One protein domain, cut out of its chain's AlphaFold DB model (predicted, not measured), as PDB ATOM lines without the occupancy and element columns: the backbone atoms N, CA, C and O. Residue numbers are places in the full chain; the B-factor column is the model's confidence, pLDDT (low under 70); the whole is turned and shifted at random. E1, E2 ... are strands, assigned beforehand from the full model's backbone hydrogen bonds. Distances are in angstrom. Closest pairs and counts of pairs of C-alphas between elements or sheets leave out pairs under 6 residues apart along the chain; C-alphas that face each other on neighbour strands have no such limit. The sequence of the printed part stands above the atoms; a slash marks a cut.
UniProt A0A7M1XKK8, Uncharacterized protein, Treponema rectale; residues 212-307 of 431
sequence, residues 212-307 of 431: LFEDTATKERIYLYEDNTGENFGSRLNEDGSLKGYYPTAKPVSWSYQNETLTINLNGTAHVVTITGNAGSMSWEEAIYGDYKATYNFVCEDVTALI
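This is residues 212 to 307 of the 431 residues of an uncharacterized protein of Treponema rectale (UniProt A0A7M1XKK8). Picture a small, strongly twisted barrel of antiparallel strands, nearly closed: E1 pairs with E2, E2 with E3, E3 with E5 and E5 with E6, while E10 on the other side of E1 pairs with E9. The ring comes round through E7, paired with E6, which runs on into E8, paired with E9; the hairpins E3 and E4 and E9 and E10 extend toward one end of the longest axis, their tips spread apart. The printed part has 96 residues, with no named helix and ten named strands, E1 to E10 in order, in one branched sheet; the class is all strand. It is compact, with a radius of gyration of the C-alphas of 13.5 A and spans of 40 by 28 by 23 A.

Find C-alpha 212 at (290.738, 351.099, 117.113), where E1 begins, residues 212 to 215. Next come E2, residues 221 to 224, and E3, residues 229 to 237, 26.5 A long. E4 is residues 243 to 248, E5 residues 253 to 258 and E6 residues 261 to 266. E7, residues 269 to 272, runs on into E8, residues 274 to 276, across a break of 1 residue, at 26 degrees. Look for C-alpha 279 at (288.623, 343.810, 124.576), where E9, residues 279 to 289, sets out on 32.1 A. E10, residues 292 to 300, is 26.6 A long and ends at C-alpha 300, (290.069, 348.715, 122.284).

Start at E1: E2 is on one side, with N 213 and O 222 2.9 A apart, and E10 on the other side, with N 214 and O 299 2.9 A apart. At E3, which has three neighbours, find E2 on one side, with N 223 and O 231 at 2.9 A. On the other side are E4 beside residues 233 to 237, with N 234 and O 247 at 2.9 A, and E5 beside residues 229 to 231, with N 230 and O 253 at 3.1 A. Hairpin E5 and E6 has N 256 and O 263 at 2.9 A; hairpin E6 and E7 has N 264 and O 271 at 2.9 A. Hairpin E8 and E9 has N 274 and O 281 at 2.8 A; hairpin E9 and E10, at 164 degrees, has N 284 and O 296 at 3.1 A. The closest C-alphas of E7 and E9, Val 272 and Met 282, are 6.6 A apart. E4, E7 and E8 are edge strands; E4 and E5 are apart.

The two C-alphas farthest apart are those of Glu 239 and Asn 259, at 42.4 A. The printed part has no cut, and the links between successive strands are tight. Its mean pLDDT is 86.4; look for values under 70 at residues 250, 289 and 292.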
ATOM      1  N   LEU A 212     290.465 349.750 116.629       96.56
ATOM      2  CA  LEU A 212     290.738 351.099 117.113       96.56
ATOM      3  C   LEU A 212     291.066 351.042 118.602       96.56
ATOM      4  O   LEU A 212     290.225 350.654 119.412       96.56
ATOM      5  N   PHE A 213     292.271 351.476 118.949       97.44
ATOM      6  CA  PHE A 213     292.665 351.753 120.320       97.44
ATOM      7  C   PHE A 213     292.537 353.254 120.580       97.44
ATOM      8  O   PHE A 213     293.143 354.054 119.869       97.44
ATOM      9  N   GLU A 214     291.777 353.647 121.601       96.50
ATOM     10  CA  GLU A 214     291.657 355.042 122.040       96.50
ATOM     11  C   GLU A 214     292.253 355.207 123.442       96.50
ATOM     12  O   GLU A 214     291.968 354.420 124.350       96.50
ATOM     13  N   ASP A 215     293.081 356.234 123.632       94.94
ATOM     14  CA  ASP A 215     293.572 356.602 124.954       94.94
ATOM     15  C   ASP A 215     292.437 357.195 125.794       94.94
ATOM     16  O   ASP A 215     291.751 358.147 125.408       94.94
ATOM     17  N   THR A 216     292.243 356.641 126.984       91.62
ATOM     18  CA  THR A 216     291.126 357.018 127.857       91.62
ATOM     19  C   THR A 216     291.199 358.455 128.381       91.62
ATOM     20  O   THR A 216     290.146 359.047 128.646       91.62
ATOM     21  N   ALA A 217     292.400 359.021 128.512       88.31
ATOM     22  CA  ALA A 217     292.643 360.348 129.066       88.31
ATOM     23  C   ALA A 217     292.900 361.390 127.976       88.31
ATOM     24  O   ALA A 217     292.262 362.442 127.974       88.31
ATOM     25  N   THR A 218     293.822 361.109 127.055       86.88
ATOM     26  CA  THR A 218     294.224 362.061 126.016       86.88
ATOM     27  C   THR A 218     293.279 362.029 124.827       86.88
ATOM     28  O   THR A 218     293.152 363.042 124.150       86.88
ATOM     29  N   LYS A 219     292.552 360.928 124.595       90.75
ATOM     30  CA  LYS A 219     291.751 360.685 123.382       90.75
ATOM     31  C   LYS A 219     292.568 360.437 122.125       90.75
ATOM     32  O   LYS A 219     291.990 360.481 121.045       90.75
ATOM     33  N   GLU A 220     293.870 360.180 122.248       91.69
ATOM     34  CA  GLU A 220     294.710 359.722 121.135       91.69
ATOM     35  C   GLU A 220     294.174 358.424 120.535       91.69
ATOM     36  O   GLU A 220     293.504 357.649 121.218       91.69
ATOM     37  N   ARG A 221     294.440 358.191 119.248       94.00
ATOM     38  CA  ARG A 221     293.862 357.065 118.508       94.00
ATOM     39  C   ARG A 221     294.901 356.314 117.707       94.00
ATOM     40  O   ARG A 221     295.608 356.916 116.908       94.00
ATOM     41  N   ILE A 222     294.896 354.996 117.851       95.81
ATOM     42  CA  ILE A 222     295.688 354.080 117.040       95.81
ATOM     43  C   ILE A 222     294.722 353.205 116.246       95.81
ATOM     44  O   ILE A 222     293.976 352.406 116.816       95.81
ATOM     45  N   TYR A 223     294.744 353.370 114.930       95.06
ATOM     46  CA  TYR A 223     294.023 352.531 113.983       95.06
ATOM     47  C   TYR A 223     294.963 351.433 113.503       95.06
ATOM     48  O   TYR A 223     296.085 351.719 113.088       95.06
ATOM     49  N   LEU A 224     294.516 350.184 113.570       93.94
ATOM     50  CA  LEU A 224     295.268 349.026 113.095       93.94
ATOM     51  C   LEU A 224     294.558 348.412 111.893       93.94
ATOM     52  O   LEU A 224     293.330 348.302 111.888       93.94
ATOM     53  N   TYR A 225     295.328 348.001 110.891       87.75
ATOM     54  CA  TYR A 225     294.836 347.468 109.622       87.75
ATOM     55  C   TYR A 225     295.152 345.972 109.489       87.75
ATOM     56  O   TYR A 225     296.071 345.465 110.128       87.75
ATOM     57  N   GLU A 226     294.397 345.236 108.669       82.00
ATOM     58  CA  GLU A 226     294.545 343.773 108.532       82.00
ATOM     59  C   GLU A 226     295.918 343.334 107.990       82.00
ATOM     60  O   GLU A 226     296.368 342.213 108.255       82.00
ATOM     61  N   ASP A 227     296.608 344.225 107.278       78.12
ATOM     62  CA  ASP A 227     297.929 344.031 106.673       78.12
ATOM     63  C   ASP A 227     299.104 344.199 107.659       78.12
ATOM     64  O   ASP A 227     300.259 344.265 107.243       78.12
ATOM     65  N   ASN A 228     298.819 344.220 108.966       83.19
ATOM     66  CA  ASN A 228     299.779 344.394 110.063       83.19
ATOM     67  C   ASN A 228     300.363 345.815 110.195       83.19
ATOM     68  O   ASN A 228     301.306 346.023 110.966       83.19
ATOM     69  N   THR A 229     299.808 346.800 109.486       87.19
ATOM     70  CA  THR A 229     300.180 348.217 109.621       87.19
ATOM     71  C   THR A 229     299.201 348.979 110.518       87.19
ATOM     72  O   THR A 229     298.211 348.430 111.015       87.19
ATOM     73  N   GLY A 230     299.484 350.256 110.768       89.81
ATOM     74  CA  GLY A 230     298.573 351.138 111.479       89.81
ATOM     75  C   GLY A 230     298.900 352.616 111.308       89.81
ATOM     76  O   GLY A 230     299.936 352.998 110.761       89.81
ATOM     77  N   GLU A 231     298.023 353.444 111.858       90.69
ATOM     78  CA  GLU A 231     298.179 354.891 111.951       90.69
ATOM     79  C   GLU A 231     297.926 355.344 113.386       90.69
ATOM     80  O   GLU A 231     296.981 354.893 114.034       90.69
ATOM     81  N   ASN A 232     298.755 356.264 113.878       90.69
ATOM     82  CA  ASN A 232     298.575 356.878 115.188       90.69
ATOM     83  C   ASN A 232     298.304 358.379 115.050       90.69
ATOM     84  O   ASN A 232     299.076 359.115 114.422       90.69
ATOM     85  N   PHE A 233     297.234 358.826 115.695       90.25
ATOM     86  CA  PHE A 233     296.802 360.209 115.760       90.25
ATOM     87  C   PHE A 233     296.881 360.717 117.193       90.25
ATOM     88  O   PHE A 233     296.147 360.272 118.081       90.25
ATOM     89  N   GLY A 234     297.732 361.721 117.378       88.00
ATOM     90  CA  GLY A 234     297.754 362.530 118.578       88.00
ATOM     91  C   GLY A 234     296.466 363.347 118.673       88.00
ATOM     92  O   GLY A 234     295.815 363.626 117.663       88.00
ATOM     93  N   SER A 235     296.092 363.763 119.872       87.75
ATOM     94  CA  SER A 235     294.892 364.561 120.114       87.75
ATOM     95  C   SER A 235     295.248 365.893 120.769       87.75
ATOM     96  O   SER A 235     296.269 366.059 121.440       87.75
ATOM     97  N   ARG A 236     294.378 366.878 120.575       79.75
ATOM     98  CA  ARG A 236     294.367 368.107 121.363       79.75
ATOM     99  C   ARG A 236     293.053 368.182 122.107       79.75
ATOM    100  O   ARG A 236     292.004 367.959 121.510       79.75
ATOM    101  N   LEU A 237     293.114 368.550 123.379       81.94
ATOM    102  CA  LEU A 237     291.942 368.751 124.220       81.94
ATOM    103  C   LEU A 237     291.821 370.223 124.620       81.94
ATOM    104  O   LEU A 237     292.811 370.955 124.686       81.94
ATOM    105  N   ASN A 238     290.595 370.659 124.875       76.12
ATOM    106  CA  ASN A 238     290.316 371.902 125.579       76.12
ATOM    107  C   ASN A 238     290.565 371.728 127.090       76.12
ATOM    108  O   ASN A 238     290.702 370.611 127.589       76.12
ATOM    109  N   GLU A 239     290.582 372.833 127.841       75.50
ATOM    110  CA  GLU A 239     290.725 372.812 129.311       75.50
ATOM    111  C   GLU A 239     289.594 372.032 130.012       75.50
ATOM    112  O   GLU A 239     289.759 371.548 131.128       75.50
ATOM    113  N   ASP A 240     288.437 371.883 129.371       78.19
ATOM    114  CA  ASP A 240     287.324 371.077 129.880       78.19
ATOM    115  C   ASP A 240     287.422 369.585 129.502       78.19
ATOM    116  O   ASP A 240     286.551 368.797 129.871       78.19
ATOM    117  N   GLY A 241     288.478 369.184 128.784       75.44
ATOM    118  CA  GLY A 241     288.697 367.821 128.299       75.44
ATOM    119  C   GLY A 241     287.957 367.473 127.004       75.44
ATOM    120  O   GLY A 241     288.076 366.342 126.534       75.44
ATOM    121  N   SER A 242     287.206 368.404 126.405       78.12
ATOM    122  CA  SER A 242     286.572 368.171 125.104       78.12
ATOM    123  C   SER A 242     287.605 368.132 123.974       78.12
ATOM    124  O   SER A 242     288.625 368.823 124.011       78.12
ATOM    125  N   LEU A 243     287.354 367.302 122.959       78.06
ATOM    126  CA  LEU A 243     288.260 367.128 121.827       78.06
ATOM    127  C   LEU A 243     288.317 368.401 120.969       78.06
ATOM    128  O   LEU A 243     287.302 368.893 120.482       78.06
ATOM    129  N   LYS A 244     289.536 368.888 120.746       74.69
ATOM    130  CA  LYS A 244     289.866 370.094 119.979       74.69
ATOM    131  C   LYS A 244     290.448 369.789 118.599       74.69
ATOM    132  O   LYS A 244     290.435 370.651 117.724       74.69
ATOM    133  N   GLY A 245     290.979 368.586 118.410       80.12
ATOM    134  CA  GLY A 245     291.521 368.139 117.135       80.12
ATOM    135  C   GLY A 245     292.347 366.874 117.251       80.12
ATOM    136  O   GLY A 245     292.710 366.452 118.347       80.12
ATOM    137  N   TYR A 246     292.652 366.308 116.091       84.50
ATOM    138  CA  TYR A 246     293.595 365.213 115.916       84.50
ATOM    139  C   TYR A 246     294.745 365.682 115.037       84.50
ATOM    140  O   TYR A 246     294.540 366.516 114.158       84.50
ATOM    141  N   TYR A 247     295.936 365.139 115.236       82.06
ATOM    142  CA  TYR A 247     297.071 365.382 114.357       82.06
ATOM    143  C   TYR A 247     297.789 364.068 114.058       82.06
ATOM    144  O   TYR A 247     297.896 363.216 114.942       82.06
ATOM    145  N   PRO A 248     298.263 363.868 112.819       79.25
ATOM    146  CA  PRO A 248     299.028 362.679 112.488       79.25
ATOM    147  C   PRO A 248     300.328 362.677 113.292       79.25
ATOM    148  O   PRO A 248     301.026 363.692 113.380       79.25
ATOM    149  N   THR A 249     300.666 361.532 113.872       76.62
ATOM    150  CA  THR A 249     302.000 361.331 114.433       76.62
ATOM    151  C   THR A 249     302.893 360.728 113.356       76.62
ATOM    152  O   THR A 249     302.470 359.865 112.595       76.62
ATOM    153  N   ALA A 250     304.155 361.155 113.291       65.75
ATOM    154  CA  ALA A 250     305.142 360.545 112.393       65.75
ATOM    155  C   ALA A 250     305.642 359.174 112.903       65.75
ATOM    156  O   ALA A 250     306.624 358.645 112.390       65.75
ATOM    157  N   LYS A 251     305.015 358.626 113.953       73.00
ATOM    158  CA  LYS A 251     305.422 357.377 114.595       73.00
ATOM    159  C   LYS A 251     304.898 356.215 113.734       73.00
ATOM    160  O   LYS A 251     303.680 356.061 113.656       73.00
ATOM    161  N   PRO A 252     305.763 355.399 113.098       79.50
ATOM    162  CA  PRO A 252     305.300 354.217 112.382       79.50
ATOM    163  C   PRO A 252     304.602 353.275 113.363       79.50
ATOM    164  O   PRO A 252     305.075 353.079 114.488       79.50
ATOM    165  N   VAL A 253     303.486 352.700 112.921       89.81
ATOM    166  CA  VAL A 253     302.710 351.727 113.684       89.81
ATOM    167  C   VAL A 253     302.688 350.418 112.915       89.81
ATOM    168  O   VAL A 253     302.389 350.378 111.724       89.81
ATOM    169  N   SER A 254     303.004 349.337 113.612       88.75
ATOM    170  CA  SER A 254     302.772 347.976 113.130       88.75
ATOM    171  C   SER A 254     302.273 347.122 114.278       88.75
ATOM    172  O   SER A 254     302.385 347.509 115.443       88.75
ATOM    173  N   TRP A 255     301.717 345.961 113.975       92.75
ATOM    174  CA  TRP A 255     301.256 345.041 115.004       92.75
ATOM    175  C   TRP A 255     301.450 343.590 114.576       92.75
ATOM    176  O   TRP A 255     301.601 343.278 113.398       92.75
ATOM    177  N   SER A 256     301.468 342.692 115.554       85.50
ATOM    178  CA  SER A 256     301.575 341.253 115.327       85.50
ATOM    179  C   SER A 256     300.812 340.490 116.395       85.50
ATOM    180  O   SER A 256     300.834 340.882 117.562       85.50
ATOM    181  N   TYR A 257     300.219 339.365 116.018       83.44
ATOM    182  CA  TYR A 257     299.661 338.400 116.955       83.44
ATOM    183  C   TYR A 257     300.388 337.065 116.801       83.44
ATOM    184  O   TYR A 257     300.333 336.444 115.741       83.44
ATOM    185  N   GLN A 258     301.124 336.651 117.831       76.06
ATOM    186  CA  GLN A 258     301.890 335.403 117.840       76.06
ATOM    187  C   GLN A 258     301.862 334.799 119.240       76.06
ATOM    188  O   GLN A 258     301.969 335.534 120.217       76.06
ATOM    189  N   ASN A 259     301.750 333.471 119.346       75.31
ATOM    190  CA  ASN A 259     301.739 332.752 120.629       75.31
ATOM    191  C   ASN A 259     300.748 333.373 121.629       75.31
ATOM    192  O   ASN A 259     301.123 333.763 122.734       75.31
ATOM    193  N   GLU A 260     299.508 333.560 121.173       78.81
ATOM    194  CA  GLU A 260     298.409 334.168 121.937       78.81
ATOM    195  C   GLU A 260     298.653 335.617 122.406       78.81
ATOM    196  O   GLU A 260     297.871 336.176 123.173       78.81
ATOM    197  N   THR A 261     299.720 336.257 121.923       84.81
ATOM    198  CA  THR A 261     300.155 337.583 122.360       84.81
ATOM    199  C   THR A 261     299.981 338.596 121.235       84.81
ATOM    200  O   THR A 261     300.663 338.528 120.211       84.81
ATOM    201  N   LEU A 262     299.094 339.576 121.441       89.56
ATOM    202  CA  LEU A 262     298.987 340.757 120.582       89.56
ATOM    203  C   LEU A 262     300.034 341.789 121.008       89.56
ATOM    204  O   LEU A 262     300.068 342.211 122.163       89.56
ATOM    205  N   THR A 263     300.870 342.213 120.066       92.00
ATOM    206  CA  THR A 263     301.884 343.252 120.265       92.00
ATOM    207  C   THR A 263     301.665 344.376 119.265       92.00
ATOM    208  O   THR A 263     301.551 344.123 118.067       92.00
ATOM    209  N   ILE A 264     301.633 345.614 119.753       94.75
ATOM    210  CA  ILE A 264     301.584 346.829 118.936       94.75
ATOM    211  C   ILE A 264     302.945 347.511 119.045       94.75
ATOM    212  O   ILE A 264     303.401 347.835 120.138       94.75
ATOM    213  N   ASN A 265     303.599 347.729 117.913       90.25
ATOM    214  CA  ASN A 265     304.866 348.438 117.830       90.25
ATOM    215  C   ASN A 265     304.609 349.901 117.476       90.25
ATOM    216  O   ASN A 265     304.164 350.205 116.369       90.25
ATOM    217  N   LEU A 266     304.930 350.804 118.402       89.50
ATOM    218  CA  LEU A 266     304.842 352.248 118.215       89.50
ATOM    219  C   LEU A 266     306.253 352.818 118.124       89.50
ATOM    220  O   LEU A 266     307.008 352.792 119.095       89.50
ATOM    221  N   ASN A 267     306.626 353.331 116.949       82.75
ATOM    222  CA  ASN A 267     307.951 353.914 116.716       82.75
ATOM    223  C   ASN A 267     309.111 352.977 117.124       82.75
ATOM    224  O   ASN A 267     310.074 353.400 117.761       82.75
ATOM    225  N   GLY A 268     308.978 351.681 116.822       78.69
ATOM    226  CA  GLY A 268     309.963 350.654 117.180       78.69
ATOM    227  C   GLY A 268     309.912 350.169 118.634       78.69
ATOM    228  O   GLY A 268     310.671 349.269 118.987       78.69
ATOM    229  N   THR A 269     309.023 350.713 119.471       87.31
ATOM    230  CA  THR A 269     308.791 350.215 120.835       87.31
ATOM    231  C   THR A 269     307.625 349.236 120.842       87.31
ATOM    232  O   THR A 269     306.520 349.592 120.440       87.31
ATOM    233  N   ALA A 270     307.866 348.013 121.309       89.06
ATOM    234  CA  ALA A 270     306.845 346.980 121.430       89.06
ATOM    235  C   ALA A 270     306.001 347.166 122.700       89.06
ATOM    236  O   ALA A 270     306.535 347.244 123.809       89.06
ATOM    237  N   HIS A 271     304.679 347.168 122.540       93.50
ATOM    238  CA  HIS A 271     303.701 347.220 123.621       93.50
ATOM    239  C   HIS A 271     302.816 345.976 123.570       93.50
ATOM    240  O   HIS A 271     302.117 345.733 122.586       93.50
ATOM    241  N   VAL A 272     302.851 345.178 124.636       92.62
ATOM    242  CA  VAL A 272     302.017 343.976 124.759       92.62
ATOM    243  C   VAL A 272     300.606 344.378 125.174       92.62
ATOM    244  O   VAL A 272     300.421 345.092 126.162       92.62
ATOM    245  N   VAL A 273     299.613 343.898 124.429       94.69
ATOM    246  CA  VAL A 273     298.199 344.139 124.710       94.69
ATOM    247  C   VAL A 273     297.679 343.063 125.659       94.69
ATOM    248  O   VAL A 273     297.788 341.867 125.400       94.69
ATOM    249  N   THR A 274     297.066 343.498 126.754       94.50
ATOM    250  CA  THR A 274     296.294 342.632 127.646       94.50
ATOM    251  C   THR A 274     294.913 342.405 127.042       94.50
ATOM    252  O   THR A 274     294.151 343.355 126.875       94.50
ATOM    253  N   ILE A 275     294.583 341.153 126.726       90.31
ATOM    254  CA  ILE A 275     293.287 340.766 126.153       90.31
ATOM    255  C   ILE A 275     292.366 340.266 127.271       90.31
ATOM    256  O   ILE A 275     292.765 339.468 128.120       90.31
ATOM    257  N   THR A 276     291.122 340.742 127.308       87.81
ATOM    258  CA  THR A 276     290.079 340.272 128.234       87.81
ATOM    259  C   THR A 276     288.761 340.133 127.475       87.81
ATOM    260  O   THR A 276     288.079 341.119 127.201       87.81
ATOM    261  N   GLY A 277     288.399 338.896 127.125       87.25
ATOM    262  CA  GLY A 277     287.323 338.647 126.163       87.25
ATOM    263  C   GLY A 277     287.714 339.196 124.791       87.25
ATOM    264  O   GLY A 277     288.819 338.933 124.328       87.25
ATOM    265  N   ASN A 278     286.841 339.997 124.182       91.19
ATOM    266  CA  ASN A 278     287.142 340.672 122.916       91.19
ATOM    267  C   ASN A 278     287.898 341.993 123.112       91.19
ATOM    268  O   ASN A 278     288.406 342.537 122.142       91.19
ATOM    269  N   ALA A 279     287.989 342.520 124.334       92.62
ATOM    270  CA  ALA A 279     288.623 343.810 124.576       92.62
ATOM    271  C   ALA A 279     290.146 343.678 124.702       92.62
ATOM    272  O   ALA A 279     290.654 342.694 125.247       92.62
ATOM    273  N   GLY A 280     290.869 344.706 124.259       94.50
ATOM    274  CA  GLY A 280     292.317 344.833 124.417       94.50
ATOM    275  C   GLY A 280     292.691 346.109 125.165       94.50
ATOM    276  O   GLY A 280     292.057 347.147 124.985       94.50
ATOM    277  N   SER A 281     293.731 346.067 125.994       96.44
ATOM    278  CA  SER A 281     294.283 347.263 126.638       96.44
ATOM    279  C   SER A 281     295.806 347.250 126.713       96.44
ATOM    280  O   SER A 281     296.432 346.194 126.792       96.44
ATOM    281  N   MET A 282     296.415 348.432 126.687       96.00
ATOM    282  CA  MET A 282     297.852 348.610 126.900       96.00
ATOM    283  C   MET A 282     298.131 349.938 127.605       96.00
ATOM    284  O   MET A 282     297.458 350.940 127.353       96.00
ATOM    285  N   SER A 283     299.151 349.945 128.462       94.38
ATOM    286  CA  SER A 283     299.546 351.122 129.234       94.38
ATOM    287  C   SER A 283     301.061 351.236 129.341       94.38
ATOM    288  O   SER A 283     301.749 350.234 129.536       94.38
ATOM    289  N   TRP A 284     301.581 352.459 129.253       91.81
ATOM    290  CA  TRP A 284     303.000 352.752 129.470       91.81
ATOM    291  C   TRP A 284     303.214 354.198 129.931       91.81
ATOM    292  O   TRP A 284     302.300 355.023 129.902       91.81
ATOM    293  N   GLU A 285     304.440 354.505 130.355       90.50
ATOM    294  CA  GLU A 285     304.892 355.873 130.614       90.50
ATOM    295  C   GLU A 285     305.995 356.261 129.623       90.50
ATOM    296  O   GLU A 285     306.947 355.505 129.428       90.50
ATOM    297  N   GLU A 286     305.895 357.447 129.026       83.62
ATOM    298  CA  GLU A 286     306.905 358.018 128.127       83.62
ATOM    299  C   GLU A 286     307.451 359.313 128.740       83.62
ATOM    300  O   GLU A 286     306.691 360.172 129.192       83.62
ATOM    301  N   ALA A 287     308.776 359.463 128.777       80.88
ATOM    302  CA  ALA A 287     309.398 360.723 129.173       80.88
ATOM    303  C   ALA A 287     309.272 361.734 128.025       80.88
ATOM    304  O   ALA A 287     309.721 361.462 126.914       80.88
ATOM    305  N   ILE A 288     308.681 362.899 128.295       71.81
ATOM    306  CA  ILE A 288     308.511 363.965 127.296       71.81
ATOM    307  C   ILE A 288     309.702 364.926 127.343       71.81
ATOM    308  O   ILE A 288     310.272 365.266 126.308       71.81
ATOM    309  N   TYR A 289     310.085 365.374 128.543       61.03
ATOM    310  CA  TYR A 289     311.214 366.284 128.747       61.03
ATOM    311  C   TYR A 289     311.655 366.286 130.215       61.03
ATOM    312  O   TYR A 289     310.839 366.531 131.104       61.03
ATOM    313  N   GLY A 290     312.941 366.054 130.490       72.25
ATOM    314  CA  GLY A 290     313.453 365.983 131.865       72.25
ATOM    315  C   GLY A 290     312.701 364.942 132.704       72.25
ATOM    316  O   GLY A 290     312.540 363.802 132.274       72.25
ATOM    317  N   ASP A 291     312.201 365.351 133.872       77.62
ATOM    318  CA  ASP A 291     311.427 364.488 134.779       77.62
ATOM    319  C   ASP A 291     309.929 364.397 134.422       77.62
ATOM    320  O   ASP A 291     309.172 363.680 135.082       77.62
ATOM    321  N   TYR A 292     309.470 365.118 133.391       68.88
ATOM    322  CA  TYR A 292     308.074 365.083 132.966       68.88
ATOM    323  C   TYR A 292     307.787 363.820 132.156       68.88
ATOM    324  O   TYR A 292     308.345 363.611 131.074       68.88
ATOM    325  N   LYS A 293     306.863 363.005 132.670       81.06
ATOM    326  CA  LYS A 293     306.357 361.796 132.020       81.06
ATOM    327  C   LYS A 293     304.884 361.948 131.661       81.06
ATOM    328  O   LYS A 293     304.116 362.502 132.447       81.06
ATOM    329  N   ALA A 294     304.497 361.419 130.508       83.25
ATOM    330  CA  ALA A 294     303.105 361.159 130.173       83.25
ATOM    331  C   ALA A 294     302.781 359.686 130.402       83.25
ATOM    332  O   ALA A 294     303.596 358.813 130.111       83.25
ATOM    333  N   THR A 295     301.583 359.428 130.916       90.19
ATOM    334  CA  THR A 295     301.027 358.082 131.042       90.19
ATOM    335  C   THR A 295     299.990 357.883 129.951       90.19
ATOM    336  O   THR A 295     299.044 358.666 129.861       90.19
ATOM    337  N   TYR A 296     300.149 356.812 129.184       91.56
ATOM    338  CA  TYR A 296     299.230 356.398 128.133       91.56
ATOM    339  C   TYR A 296     298.452 355.162 128.579       91.56
ATOM    340  O   TYR A 296     299.017 354.260 129.200       91.56
ATOM    341  N   ASN A 297     297.151 355.140 128.292       95.88
ATOM    342  CA  ASN A 297     296.207 354.078 128.631       95.88
ATOM    343  C   ASN A 297     295.228 353.875 127.472       95.88
ATOM    344  O   ASN A 297     294.125 354.436 127.468       95.88
ATOM    345  N   PHE A 298     295.642 353.056 126.512       97.31
ATOM    346  CA  PHE A 298     294.870 352.738 125.320       97.31
ATOM    347  C   PHE A 298     293.962 351.537 125.555       97.31
ATOM    348  O   PHE A 298     294.392 350.508 126.082       97.31
ATOM    349  N   VAL A 299     292.713 351.661 125.114       97.69
ATOM    350  CA  VAL A 299     291.710 350.593 125.166       97.69
ATOM    351  C   VAL A 299     291.077 350.388 123.796       97.69
ATOM    352  O   VAL A 299     290.832 351.347 123.067       97.69
ATOM    353  N   CYS A 300     290.802 349.135 123.465       96.94
ATOM    354  CA  CYS A 300     290.069 348.715 122.284       96.94
ATOM    355  C   CYS A 300     288.888 347.851 122.723       96.94
ATOM    356  O   CYS A 300     289.060 346.925 123.521       96.94
ATOM    357  N   GLU A 301     287.692 348.160 122.222       94.56
ATOM    358  CA  GLU A 301     286.477 347.407 122.552       94.56
ATOM    359  C   GLU A 301     286.480 346.005 121.931       94.56
ATOM    360  O   GLU A 301     285.961 345.070 122.542       94.56
ATOM    361  N   ASP A 302     287.083 345.861 120.747       93.12
ATOM    362  CA  ASP A 302     287.106 344.613 119.995       93.12
ATOM    363  C   ASP A 302     288.422 344.432 119.218       93.12
ATOM    364  O   ASP A 302     288.697 345.138 118.248       93.12
ATOM    365  N   VAL A 303     289.237 343.468 119.651       92.25
ATOM    366  CA  VAL A 303     290.483 343.053 118.993       92.25
ATOM    367  C   VAL A 303     290.327 341.773 118.171       92.25
ATOM    368  O   VAL A 303     291.326 341.250 117.685       92.25
ATOM    369  N   THR A 304     289.117 341.234 118.001       88.94
ATOM    370  CA  THR A 304     288.909 339.924 117.350       88.94
ATOM    371  C   THR A 304     289.452 339.868 115.925       88.94
ATOM    372  O   THR A 304     290.046 338.863 115.553       88.94
ATOM    373  N   ALA A 305     289.367 340.958 115.158       84.62
ATOM    374  CA  ALA A 305     289.959 341.040 113.820       84.62
ATOM    375  C   ALA A 305     291.505 340.999 113.822       84.62
ATOM    376  O   ALA A 305     292.126 340.682 112.809       84.62
ATOM    377  N   LEU A 306     292.138 341.317 114.958       84.00
ATOM    378  CA  LEU A 306     293.589 341.218 115.154       84.00
ATOM    379  C   LEU A 306     294.013 339.872 115.731       84.00
ATOM    380  O   LEU A 306     295.160 339.458 115.553       84.00
ATOM    381  N   ILE A 307     293.100 339.193 116.431       81.75
ATOM    382  CA  ILE A 307     293.265 337.803 116.841       81.75
ATOM    383  C   ILE A 307     293.083 336.968 115.584       81.75
ATOM    384  O   ILE A 307     292.058 336.346 115.314       81.75
TER     385      ILE A 307